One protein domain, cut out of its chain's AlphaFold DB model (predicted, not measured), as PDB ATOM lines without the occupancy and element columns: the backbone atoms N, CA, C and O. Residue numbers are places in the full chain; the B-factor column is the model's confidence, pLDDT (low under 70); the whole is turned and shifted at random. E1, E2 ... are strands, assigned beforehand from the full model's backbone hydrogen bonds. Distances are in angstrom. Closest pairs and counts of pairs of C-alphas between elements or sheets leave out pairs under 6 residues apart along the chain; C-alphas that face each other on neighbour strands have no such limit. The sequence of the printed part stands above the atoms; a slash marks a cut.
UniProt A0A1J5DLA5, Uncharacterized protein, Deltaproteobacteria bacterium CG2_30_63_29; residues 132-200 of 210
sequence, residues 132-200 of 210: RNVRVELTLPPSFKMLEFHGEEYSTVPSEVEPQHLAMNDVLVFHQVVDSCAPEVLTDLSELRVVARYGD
ATOM      1  N   ARG A 132     300.881 246.607 189.480       77.88
ATOM      2  CA  ARG A 132     301.993 246.272 190.382       77.88
ATOM      3  C   ARG A 132     303.267 246.014 189.597       77.88
ATOM      4  O   ARG A 132     303.212 245.560 188.459       77.88
ATOM      5  N   ASN A 133     304.411 246.202 190.244       79.62
ATOM      6  CA  ASN A 133     305.712 245.816 189.708       79.62
ATOM      7  C   ASN A 133     305.982 246.348 188.281       79.62
ATOM      8  O   ASN A 133     306.508 245.625 187.430       79.62
ATOM      9  N   VAL A 134     305.562 247.581 188.001       84.69
ATOM     10  CA  VAL A 134     305.693 248.215 186.692       84.69
ATOM     11  C   VAL A 134     307.167 248.440 186.384       84.69
ATOM     12  O   VAL A 134     307.894 249.064 187.153       84.69
ATOM     13  N   ARG A 135     307.605 247.923 185.236       88.12
ATOM     14  CA  ARG A 135     308.949 248.115 184.682       88.12
ATOM     15  C   ARG A 135     308.838 248.512 183.220       88.12
ATOM     16  O   ARG A 135     308.048 247.913 182.484       88.12
ATOM     17  N   VAL A 136     309.654 249.472 182.798       91.50
ATOM     18  CA  VAL A 136     309.752 249.901 181.399       91.50
ATOM     19  C   VAL A 136     311.153 249.600 180.883       91.50
ATOM     20  O   VAL A 136     312.144 250.053 181.441       91.50
ATOM     21  N   GLU A 137     311.227 248.813 179.817       93.00
ATOM     22  CA  GLU A 137     312.461 248.476 179.116       93.00
ATOM     23  C   GLU A 137     312.502 249.237 177.790       93.00
ATOM     24  O   GLU A 137     311.561 249.159 176.995       93.00
ATOM     25  N   LEU A 138     313.602 249.949 177.547       93.44
ATOM     26  CA  LEU A 138     313.901 250.574 176.266       93.44
ATOM     27  C   LEU A 138     315.060 249.834 175.597       93.44
ATOM     28  O   LEU A 138     316.185 249.841 176.093       93.44
ATOM     29  N   THR A 139     314.804 249.241 174.435       93.62
ATOM     30  CA  THR A 139     315.848 248.708 173.558       93.62
ATOM     31  C   THR A 139     316.146 249.725 172.461       93.62
ATOM     32  O   THR A 139     315.290 250.022 171.622       93.62
ATOM     33  N   LEU A 140     317.372 250.246 172.465       92.12
ATOM     34  CA  LEU A 140     317.888 251.129 171.423       92.12
ATOM     35  C   LEU A 140     318.558 250.317 170.300       92.12
ATOM     36  O   LEU A 140     319.129 249.257 170.575       92.12
ATOM     37  N   PRO A 141     318.552 250.809 169.047       90.81
ATOM     38  CA  PRO A 141     319.366 250.217 167.992       90.81
ATOM     39  C   PRO A 141     320.858 250.210 168.377       90.81
ATOM     40  O   PRO A 141     321.297 251.108 169.097       90.81
ATOM     41  N   PRO A 142     321.682 249.278 167.858       88.69
ATOM     42  CA  PRO A 142     323.078 249.124 168.289       88.69
ATOM     43  C   PRO A 142     323.960 250.377 168.171       88.69
ATOM     44  O   PRO A 142     324.947 250.497 168.891       88.69
ATOM     45  N   SER A 143     323.641 251.297 167.254       90.44
ATOM     46  CA  SER A 143     324.391 252.542 167.062       90.44
ATOM     47  C   SER A 143     323.956 253.675 167.992       90.44
ATOM     48  O   SER A 143     324.611 254.713 167.994       90.44
ATOM     49  N   PHE A 144     322.878 253.510 168.761       92.38
ATOM     50  CA  PHE A 144     322.366 254.528 169.673       92.38
ATOM     51  C   PHE A 144     322.902 254.364 171.092       92.38
ATOM     52  O   PHE A 144     323.147 253.258 171.577       92.38
ATOM     53  N   LYS A 145     323.037 255.494 171.782       91.69
ATOM     54  CA  LYS A 145     323.356 255.578 173.205       91.69
ATOM     55  C   LYS A 145     322.444 256.595 173.870       91.69
ATOM     56  O   LYS A 145     322.101 257.606 173.266       91.69
ATOM     57  N   MET A 146     322.094 256.332 175.123       92.81
ATOM     58  CA  MET A 146     321.447 257.317 175.980       92.81
ATOM     59  C   MET A 146     322.515 258.241 176.564       92.81
ATOM     60  O   MET A 146     323.489 257.771 177.151       92.81
ATOM     61  N   LEU A 147     322.353 259.540 176.335       92.94
ATOM     62  CA  LEU A 147     323.232 260.597 176.824       92.94
ATOM     63  C   LEU A 147     322.732 261.155 178.156       92.94
ATOM     64  O   LEU A 147     323.526 261.372 179.065       92.94
ATOM     65  N   GLU A 148     321.418 261.359 178.264       93.75
ATOM     66  CA  GLU A 148     320.769 261.905 179.454       93.75
ATOM     67  C   GLU A 148     319.490 261.129 179.757       93.75
ATOM     68  O   GLU A 148     318.777 260.698 178.845       93.75
ATOM     69  N   PHE A 149     319.195 260.994 181.048       91.94
ATOM     70  CA  PHE A 149     317.975 260.393 181.564       91.94
ATOM     71  C   PHE A 149     317.420 261.273 182.681       91.94
ATOM     72  O   PHE A 149     318.142 261.612 183.619       91.94
ATOM     73  N   HIS A 150     316.135 261.603 182.588       88.81
ATOM     74  CA  HIS A 150     315.362 262.212 183.662       88.81
ATOM     75  C   HIS A 150     314.127 261.344 183.931       88.81
ATOM     76  O   HIS A 150     313.304 261.116 183.040       88.81
ATOM     77  N   GLY A 151     314.030 260.864 185.162       86.00
ATOM     78  CA  GLY A 151     313.017 259.958 185.692       86.00
ATOM     79  C   GLY A 151     313.480 259.479 187.070       86.00
ATOM     80  O   GLY A 151     314.533 259.920 187.530       86.00
ATOM     81  N   GLU A 152     312.729 258.574 187.693       79.94
ATOM     82  CA  GLU A 152     313.070 258.029 189.018       79.94
ATOM     83  C   GLU A 152     314.408 257.272 188.997       79.94
ATOM     84  O   GLU A 152     315.349 257.607 189.710       79.94
ATOM     85  N   GLU A 153     314.524 256.274 188.116       86.06
ATOM     86  CA  GLU A 153     315.691 255.399 188.043       86.06
ATOM     87  C   GLU A 153     315.840 254.778 186.646       86.06
ATOM     88  O   GLU A 153     314.857 254.550 185.931       86.06
ATOM     89  N   TYR A 154     317.081 254.456 186.270       91.19
ATOM     90  CA  TYR A 154     317.374 253.529 185.182       91.19
ATOM     91  C   TYR A 154     318.619 252.685 185.487       91.19
ATOM     92  O   TYR A 154     319.574 253.156 186.099       91.19
ATOM     93  N   SER A 155     318.652 251.460 184.963       91.69
ATOM     94  CA  SER A 155     319.868 250.649 184.875       91.69
ATOM     95  C   SER A 155     319.840 249.801 183.604       91.69
ATOM     96  O   SER A 155     318.782 249.475 183.062       91.69
ATOM     97  N   THR A 156     321.024 249.438 183.111       90.81
ATOM     98  CA  THR A 156     321.180 248.422 182.058       90.81
ATOM     99  C   THR A 156     321.154 247.000 182.620       90.81
ATOM    100  O   THR A 156     321.051 246.042 181.852       90.81
ATOM    101  N   VAL A 157     321.221 246.851 183.946       91.00
ATOM    102  CA  VAL A 157     321.126 245.583 184.667       91.00
ATOM    103  C   VAL A 157     319.706 245.455 185.235       91.00
ATOM    104  O   VAL A 157     319.354 246.162 186.176       91.00
ATOM    105  N   PRO A 158     318.863 244.535 184.728       84.38
ATOM    106  CA  PRO A 158     317.450 244.482 185.120       84.38
ATOM    107  C   PRO A 158     317.175 244.220 186.610       84.38
ATOM    108  O   PRO A 158     316.074 244.499 187.087       84.38
ATOM    109  N   SER A 159     318.129 243.638 187.342       84.44
ATOM    110  CA  SER A 159     318.016 243.399 188.786       84.44
ATOM    111  C   SER A 159     318.305 244.631 189.640       84.44
ATOM    112  O   SER A 159     317.990 244.601 190.821       84.44
ATOM    113  N   GLU A 160     318.907 245.669 189.062       86.69
ATOM    114  CA  GLU A 160     319.213 246.934 189.739       86.69
ATOM    115  C   GLU A 160     318.102 247.974 189.563       86.69
ATOM    116  O   GLU A 160     318.246 249.072 190.063       86.69
ATOM    117  N   VAL A 161     317.023 247.653 188.837       84.69
ATOM    118  CA  VAL A 161     315.873 248.553 188.682       84.69
ATOM    119  C   VAL A 161     314.770 248.139 189.642       84.69
ATOM    120  O   VAL A 161     314.228 247.019 189.543       84.69
ATOM    121  N   GLU A 162     314.403 249.057 190.527       81.25
ATOM    122  CA  GLU A 162     313.269 248.884 191.416       81.25
ATOM    123  C   GLU A 162     311.949 249.116 190.667       81.25
ATOM    124  O   GLU A 162     311.774 250.101 189.945       81.25
ATOM    125  N   PRO A 163     310.995 248.174 190.752       79.88
ATOM    126  CA  PRO A 163     309.746 248.308 190.034       79.88
ATOM    127  C   PRO A 163     308.760 249.213 190.776       79.88
ATOM    128  O   PRO A 163     308.629 249.147 191.996       79.88
ATOM    129  N   GLN A 164     307.988 249.977 190.009       76.94
ATOM    130  CA  GLN A 164     307.038 250.950 190.543       76.94
ATOM    131  C   GLN A 164     305.633 250.355 190.701       76.94
ATOM    132  O   GLN A 164     305.236 249.446 189.965       76.94
ATOM    133  N   HIS A 165     304.848 250.865 191.645       76.06
ATOM    134  CA  HIS A 165     303.425 250.541 191.756       76.06
ATOM    135  C   HIS A 165     302.622 251.753 191.322       76.06
ATOM    136  O   HIS A 165     302.829 252.836 191.848       76.06
ATOM    137  N   LEU A 166     301.717 251.560 190.366       75.94
ATOM    138  CA  LEU A 166     300.913 252.649 189.832       75.94
ATOM    139  C   LEU A 166     299.485 252.532 190.332       75.94
ATOM    140  O   LEU A 166     298.835 251.498 190.150       75.94
ATOM    141  N   ALA A 167     299.000 253.603 190.941       71.25
ATOM    142  CA  ALA A 167     297.593 253.870 191.148       71.25
ATOM    143  C   ALA A 167     296.911 254.285 189.832       71.25
ATOM    144  O   ALA A 167     297.552 254.501 188.803       71.25
ATOM    145  N   MET A 168     295.582 254.396 189.846       66.69
ATOM    146  CA  MET A 168     294.795 254.704 188.640       66.69
ATOM    147  C   MET A 168     295.091 256.087 188.043       66.69
ATOM    148  O   MET A 168     294.785 256.327 186.874       66.69
ATOM    149  N   ASN A 169     295.643 257.003 188.837       62.09
ATOM    150  CA  ASN A 169     295.993 258.360 188.422       62.09
ATOM    151  C   ASN A 169     297.507 258.590 188.286       62.09
ATOM    152  O   ASN A 169     297.901 259.729 188.029       62.09
ATOM    153  N   ASP A 170     298.331 257.555 188.458       73.44
ATOM    154  CA  ASP A 170     299.781 257.705 188.390       73.44
ATOM    155  C   ASP A 170     300.268 257.758 186.943       73.44
ATOM    156  O   ASP A 170     299.738 257.104 186.039       73.44
ATOM    157  N   VAL A 171     301.318 258.546 186.726       77.00
ATOM    158  CA  VAL A 171     301.986 258.680 185.435       77.00
ATOM    159  C   VAL A 171     303.482 258.525 185.658       77.00
ATOM    160  O   VAL A 171     304.084 259.316 186.374       77.00
ATOM    161  N   LEU A 172     304.094 257.543 184.993       81.44
ATOM    162  CA  LEU A 172     305.550 257.466 184.880       81.44
ATOM    163  C   LEU A 172     305.996 258.275 183.666       81.44
ATOM    164  O   LEU A 172     305.600 257.978 182.535       81.44
ATOM    165  N   VAL A 173     306.826 259.286 183.901       84.88
ATOM    166  CA  VAL A 173     307.404 260.116 182.844       84.88
ATOM    167  C   VAL A 173     308.894 259.830 182.757       84.88
ATOM    168  O   VAL A 173     309.630 260.015 183.718       84.88
ATOM    169  N   PHE A 174     309.336 259.415 181.571       88.88
ATOM    170  CA  PHE A 174     310.747 259.245 181.251       88.88
ATOM    171  C   PHE A 174     311.118 260.237 180.157       88.88
ATOM    172  O   PHE A 174     310.562 260.188 179.056       88.88
ATOM    173  N   HIS A 175     312.071 261.117 180.437       91.56
ATOM    174  CA  HIS A 175     312.679 261.976 179.431       91.56
ATOM    175  C   HIS A 175     314.098 261.492 179.157       91.56
ATOM    176  O   HIS A 175     314.919 261.400 180.066       91.56
ATOM    177  N   GLN A 176     314.388 261.176 177.898       91.88
ATOM    178  CA  GLN A 176     315.659 260.583 177.499       91.88
ATOM    179  C   GLN A 176     316.223 261.326 176.300       91.88
ATOM    180  O   GLN A 176     315.520 261.546 175.311       91.88
ATOM    181  N   VAL A 177     317.503 261.674 176.378       93.25
ATOM    182  CA  VAL A 177     318.257 262.195 175.237       93.25
ATOM    183  C   VAL A 177     319.096 261.050 174.702       93.25
ATOM    184  O   VAL A 177     319.934 260.507 175.419       93.25
ATOM    185  N   VAL A 178     318.861 260.663 173.452       92.19
ATOM    186  CA  VAL A 178     319.588 259.581 172.781       92.19
ATOM    187  C   VAL A 178     320.276 260.109 171.533       92.19
ATOM    188  O   VAL A 178     319.737 260.976 170.848       92.19
ATOM    189  N   ASP A 179     321.451 259.571 171.226       92.31
ATOM    190  CA  ASP A 179     322.226 259.952 170.046       92.31
ATOM    191  C   ASP A 179     322.865 258.730 169.383       92.31
ATOM    192  O   ASP A 179     323.100 257.708 170.038       92.31
ATOM    193  N   SER A 180     323.135 258.826 168.081       92.19
ATOM    194  CA  SER A 180     323.761 257.762 167.306       92.19
ATOM    195  C   SER A 180     325.237 258.044 167.059       92.19
ATOM    196  O   SER A 180     325.607 259.076 166.509       92.19
ATOM    197  N   CYS A 181     326.097 257.075 167.372       90.94
ATOM    198  CA  CYS A 181     327.514 257.145 167.018       90.94
ATOM    199  C   CYS A 181     327.808 256.732 165.564       90.94
ATOM    200  O   CYS A 181     328.974 256.732 165.174       90.94
ATOM    201  N   ALA A 182     326.788 256.341 164.793       91.25
ATOM    202  CA  ALA A 182     326.894 255.977 163.378       91.25
ATOM    203  C   ALA A 182     325.575 256.320 162.646       91.25
ATOM    204  O   ALA A 182     324.809 255.422 162.281       91.25
ATOM    205  N   PRO A 183     325.246 257.615 162.481       87.75
ATOM    206  CA  PRO A 183     323.992 258.039 161.856       87.75
ATOM    207  C   PRO A 183     323.855 257.565 160.400       87.75
ATOM    208  O   PRO A 183     322.745 257.361 159.918       87.75
ATOM    209  N   GLU A 184     324.966 257.336 159.703       89.75
ATOM    210  CA  GLU A 184     325.012 256.884 158.312       89.75
ATOM    211  C   GLU A 184     324.508 255.452 158.086       89.75
ATOM    212  O   GLU A 184     324.164 255.105 156.956       89.75
ATOM    213  N   VAL A 185     324.460 254.616 159.131       86.44
ATOM    214  CA  VAL A 185     323.932 253.242 159.037       86.44
ATOM    215  C   VAL A 185     322.461 253.141 159.442       86.44
ATOM    216  O   VAL A 185     321.893 252.047 159.415       86.44
ATOM    217  N   LEU A 186     321.841 254.258 159.832       84.56
ATOM    218  CA  LEU A 186     320.428 254.291 160.177       84.56
ATOM    219  C   LEU A 186     319.569 254.155 158.928       84.56
ATOM    220  O   LEU A 186     319.837 254.740 157.879       84.56
ATOM    221  N   THR A 187     318.510 253.370 159.064       85.56
ATOM    222  CA  THR A 187     317.515 253.166 158.013       85.56
ATOM    223  C   THR A 187     316.129 253.304 158.619       85.56
ATOM    224  O   THR A 187     315.973 253.226 159.837       85.56
ATOM    225  N   ASP A 188     315.104 253.402 157.778       83.38
ATOM    226  CA  ASP A 188     313.703 253.413 158.226       83.38
ATOM    227  C   ASP A 188     313.276 252.097 158.918       83.38
ATOM    228  O   ASP A 188     312.168 251.999 159.438       83.38
ATOM    229  N   LEU A 189     314.150 251.080 158.934       83.94
ATOM    230  CA  LEU A 189     313.975 249.805 159.638       83.94
ATOM    231  C   LEU A 189     314.683 249.763 161.002       83.94
ATOM    232  O   LEU A 189     314.640 248.741 161.684       83.94
ATOM    233  N   SER A 190     315.389 250.824 161.399       86.56
ATOM    234  CA  SER A 190     316.012 250.903 162.720       86.56
ATOM    235  C   SER A 190     314.928 251.058 163.790       86.56
ATOM    236  O   SER A 190     314.357 252.130 163.958       86.56
ATOM    237  N   GLU A 191     314.642 249.978 164.516       88.31
ATOM    238  CA  GLU A 191     313.573 249.951 165.515       88.31
ATOM    239  C   GLU A 191     314.059 250.373 166.903       88.31
ATOM    240  O   GLU A 191     315.029 249.838 167.443       88.31
ATOM    241  N   LEU A 192     313.319 251.298 167.508       89.94
ATOM    242  CA  LEU A 192     313.345 251.551 168.941       89.94
ATOM    243  C   LEU A 192     312.178 250.788 169.565       89.94
ATOM    244  O   LEU A 192     311.029 250.949 169.148       89.94
ATOM    245  N   ARG A 193     312.463 249.955 170.566       92.94
ATOM    246  CA  ARG A 193     311.449 249.108 171.198       92.94
ATOM    247  C   ARG A 193     311.244 249.509 172.648       92.94
ATOM    248  O   ARG A 193     312.187 249.502 173.427       92.94
ATOM    249  N   VAL A 194     309.994 249.789 173.008       93.50
ATOM    250  CA  VAL A 194     309.573 250.037 174.392       93.50
ATOM    251  C   VAL A 194     308.702 248.879 174.859       93.50
ATOM    252  O   VAL A 194     307.757 248.492 174.167       93.50
ATOM    253  N   VAL A 195     309.002 248.323 176.029       93.75
ATOM    254  CA  VAL A 195     308.191 247.278 176.662       93.75
ATOM    255  C   VAL A 195     307.854 247.684 178.082       93.75
ATOM    256  O   VAL A 195     308.745 247.819 178.909       93.75
ATOM    257  N   ALA A 196     306.563 247.794 178.383       90.62
ATOM    258  CA  ALA A 196     306.077 247.877 179.753       90.62
ATOM    259  C   ALA A 196     305.647 246.485 180.236       90.62
ATOM    260  O   ALA A 196     304.907 245.779 179.544       90.62
ATOM    261  N   ARG A 197     306.104 246.086 181.423       88.25
ATOM    262  CA  ARG A 197     305.664 244.868 182.120       88.25
ATOM    263  C   ARG A 197     305.095 245.260 183.468       88.25
ATOM    264  O   ARG A 197     305.683 246.087 184.149       88.25
ATOM    265  N   TYR A 198     303.974 244.660 183.837       87.25
ATOM    266  CA  TYR A 198     303.294 244.915 185.099       87.25
ATOM    267  C   TYR A 198     302.499 243.680 185.529       87.25
ATOM    268  O   TYR A 198     302.120 242.850 184.698       87.25
ATOM    269  N   GLY A 199     302.284 243.551 186.832       79.38
ATOM    270  CA  GLY A 199     301.328 242.637 187.443       79.38
ATOM    271  C   GLY A 199     299.963 243.300 187.626       79.38
ATOM    272  O   GLY A 199     299.857 244.528 187.674       79.38
ATOM    273  N   ASP A 200     298.914 242.484 187.728       73.56
ATOM    274  CA  ASP A 200     297.579 242.962 188.086       73.56
ATOM    275  C   ASP A 200     297.527 243.481 189.542       73.56
ATOM    276  O   ASP A 200     298.449 243.268 190.338       73.56
TER     277      ASP A 200
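What this domain is: This is residues 132 to 200 of the 210 residues of an uncharacterized protein of Deltaproteobacteria bacterium CG2_30_63_29 (UniProt A0A1J5DLA5). Two narrow ribbons, each of two antiparallel strands, run lengthwise through an open, elongated body: E1 with E5 makes one ribbon, E2 with E4 the other, and no strand of one ribbon comes within 8 A of a strand of the other. The short strand E3 lies by the first residue of E1 at one end of the long axis, the unnamed residues 181 to 192 make a turn at the other end, and residues 151 to 163 form a wide loop between E2 and E3. The printed part has 69 residues, with no named helix and five named strands in the order E1, E2, E3, E4, E5; the class is all strand, though under half of the residues, 32 of 69, are in named elements. The whole is loose, with a radius of gyration of the C-alphas of 14.1 A and spans of 43 by 23 by 22 A.

How they stand to each other: E1, residues 132 to 139, is the antiparallel neighbour of E5, residues 193 to 199, with 168 degrees between their directions. Across this pair N 135 and O 197 are 2.9 A apart and N 193 and O 139 are 3.0 A apart, both within hydrogen-bond range. E2, residues 144 to 150, is the antiparallel neighbour of E4, residues 175 to 180, at 160 degrees. Here N 145 and O 179 are 2.8 A apart and N 175 and O 150 are 2.9 A apart, again within hydrogen-bond range. E3, residues 164 to 167, pairs with no named strand; its closest C-alpha to E1 is that of His 165, 4.7 A from that of Arg 132. E1 and E4 are apart, as are E2 and E5, and E3 and E5.

Where its parts are: E1 begins at C-alpha 132 at (301.993, 246.272, 190.382) and is 21.9 A long from first to last C-alpha. E2 is 17.4 A long, E3 9.9 A and E4 17.0 A; C-alpha 175, where E4 begins, is at (312.679, 261.976, 179.431). E5 is 20.2 A long and ends at C-alpha 199 at (301.328, 242.637, 187.443).

The domain as a whole: The two C-alphas farthest apart are those of Ala 167 and Glu 184, at 42.9 A, while the first and last printed C-alphas, of Arg 132 and Asp 200, are 6.0 A apart. The printed part has no cut. The link from E1 to E2 is tight and that from E3 to E4 is short; those from E2 to E3, 13 residues, and from E4 to E5, 12 residues, are long. The mean pLDDT of the printed part is 86.4, and residues 168 to 169 are under 70.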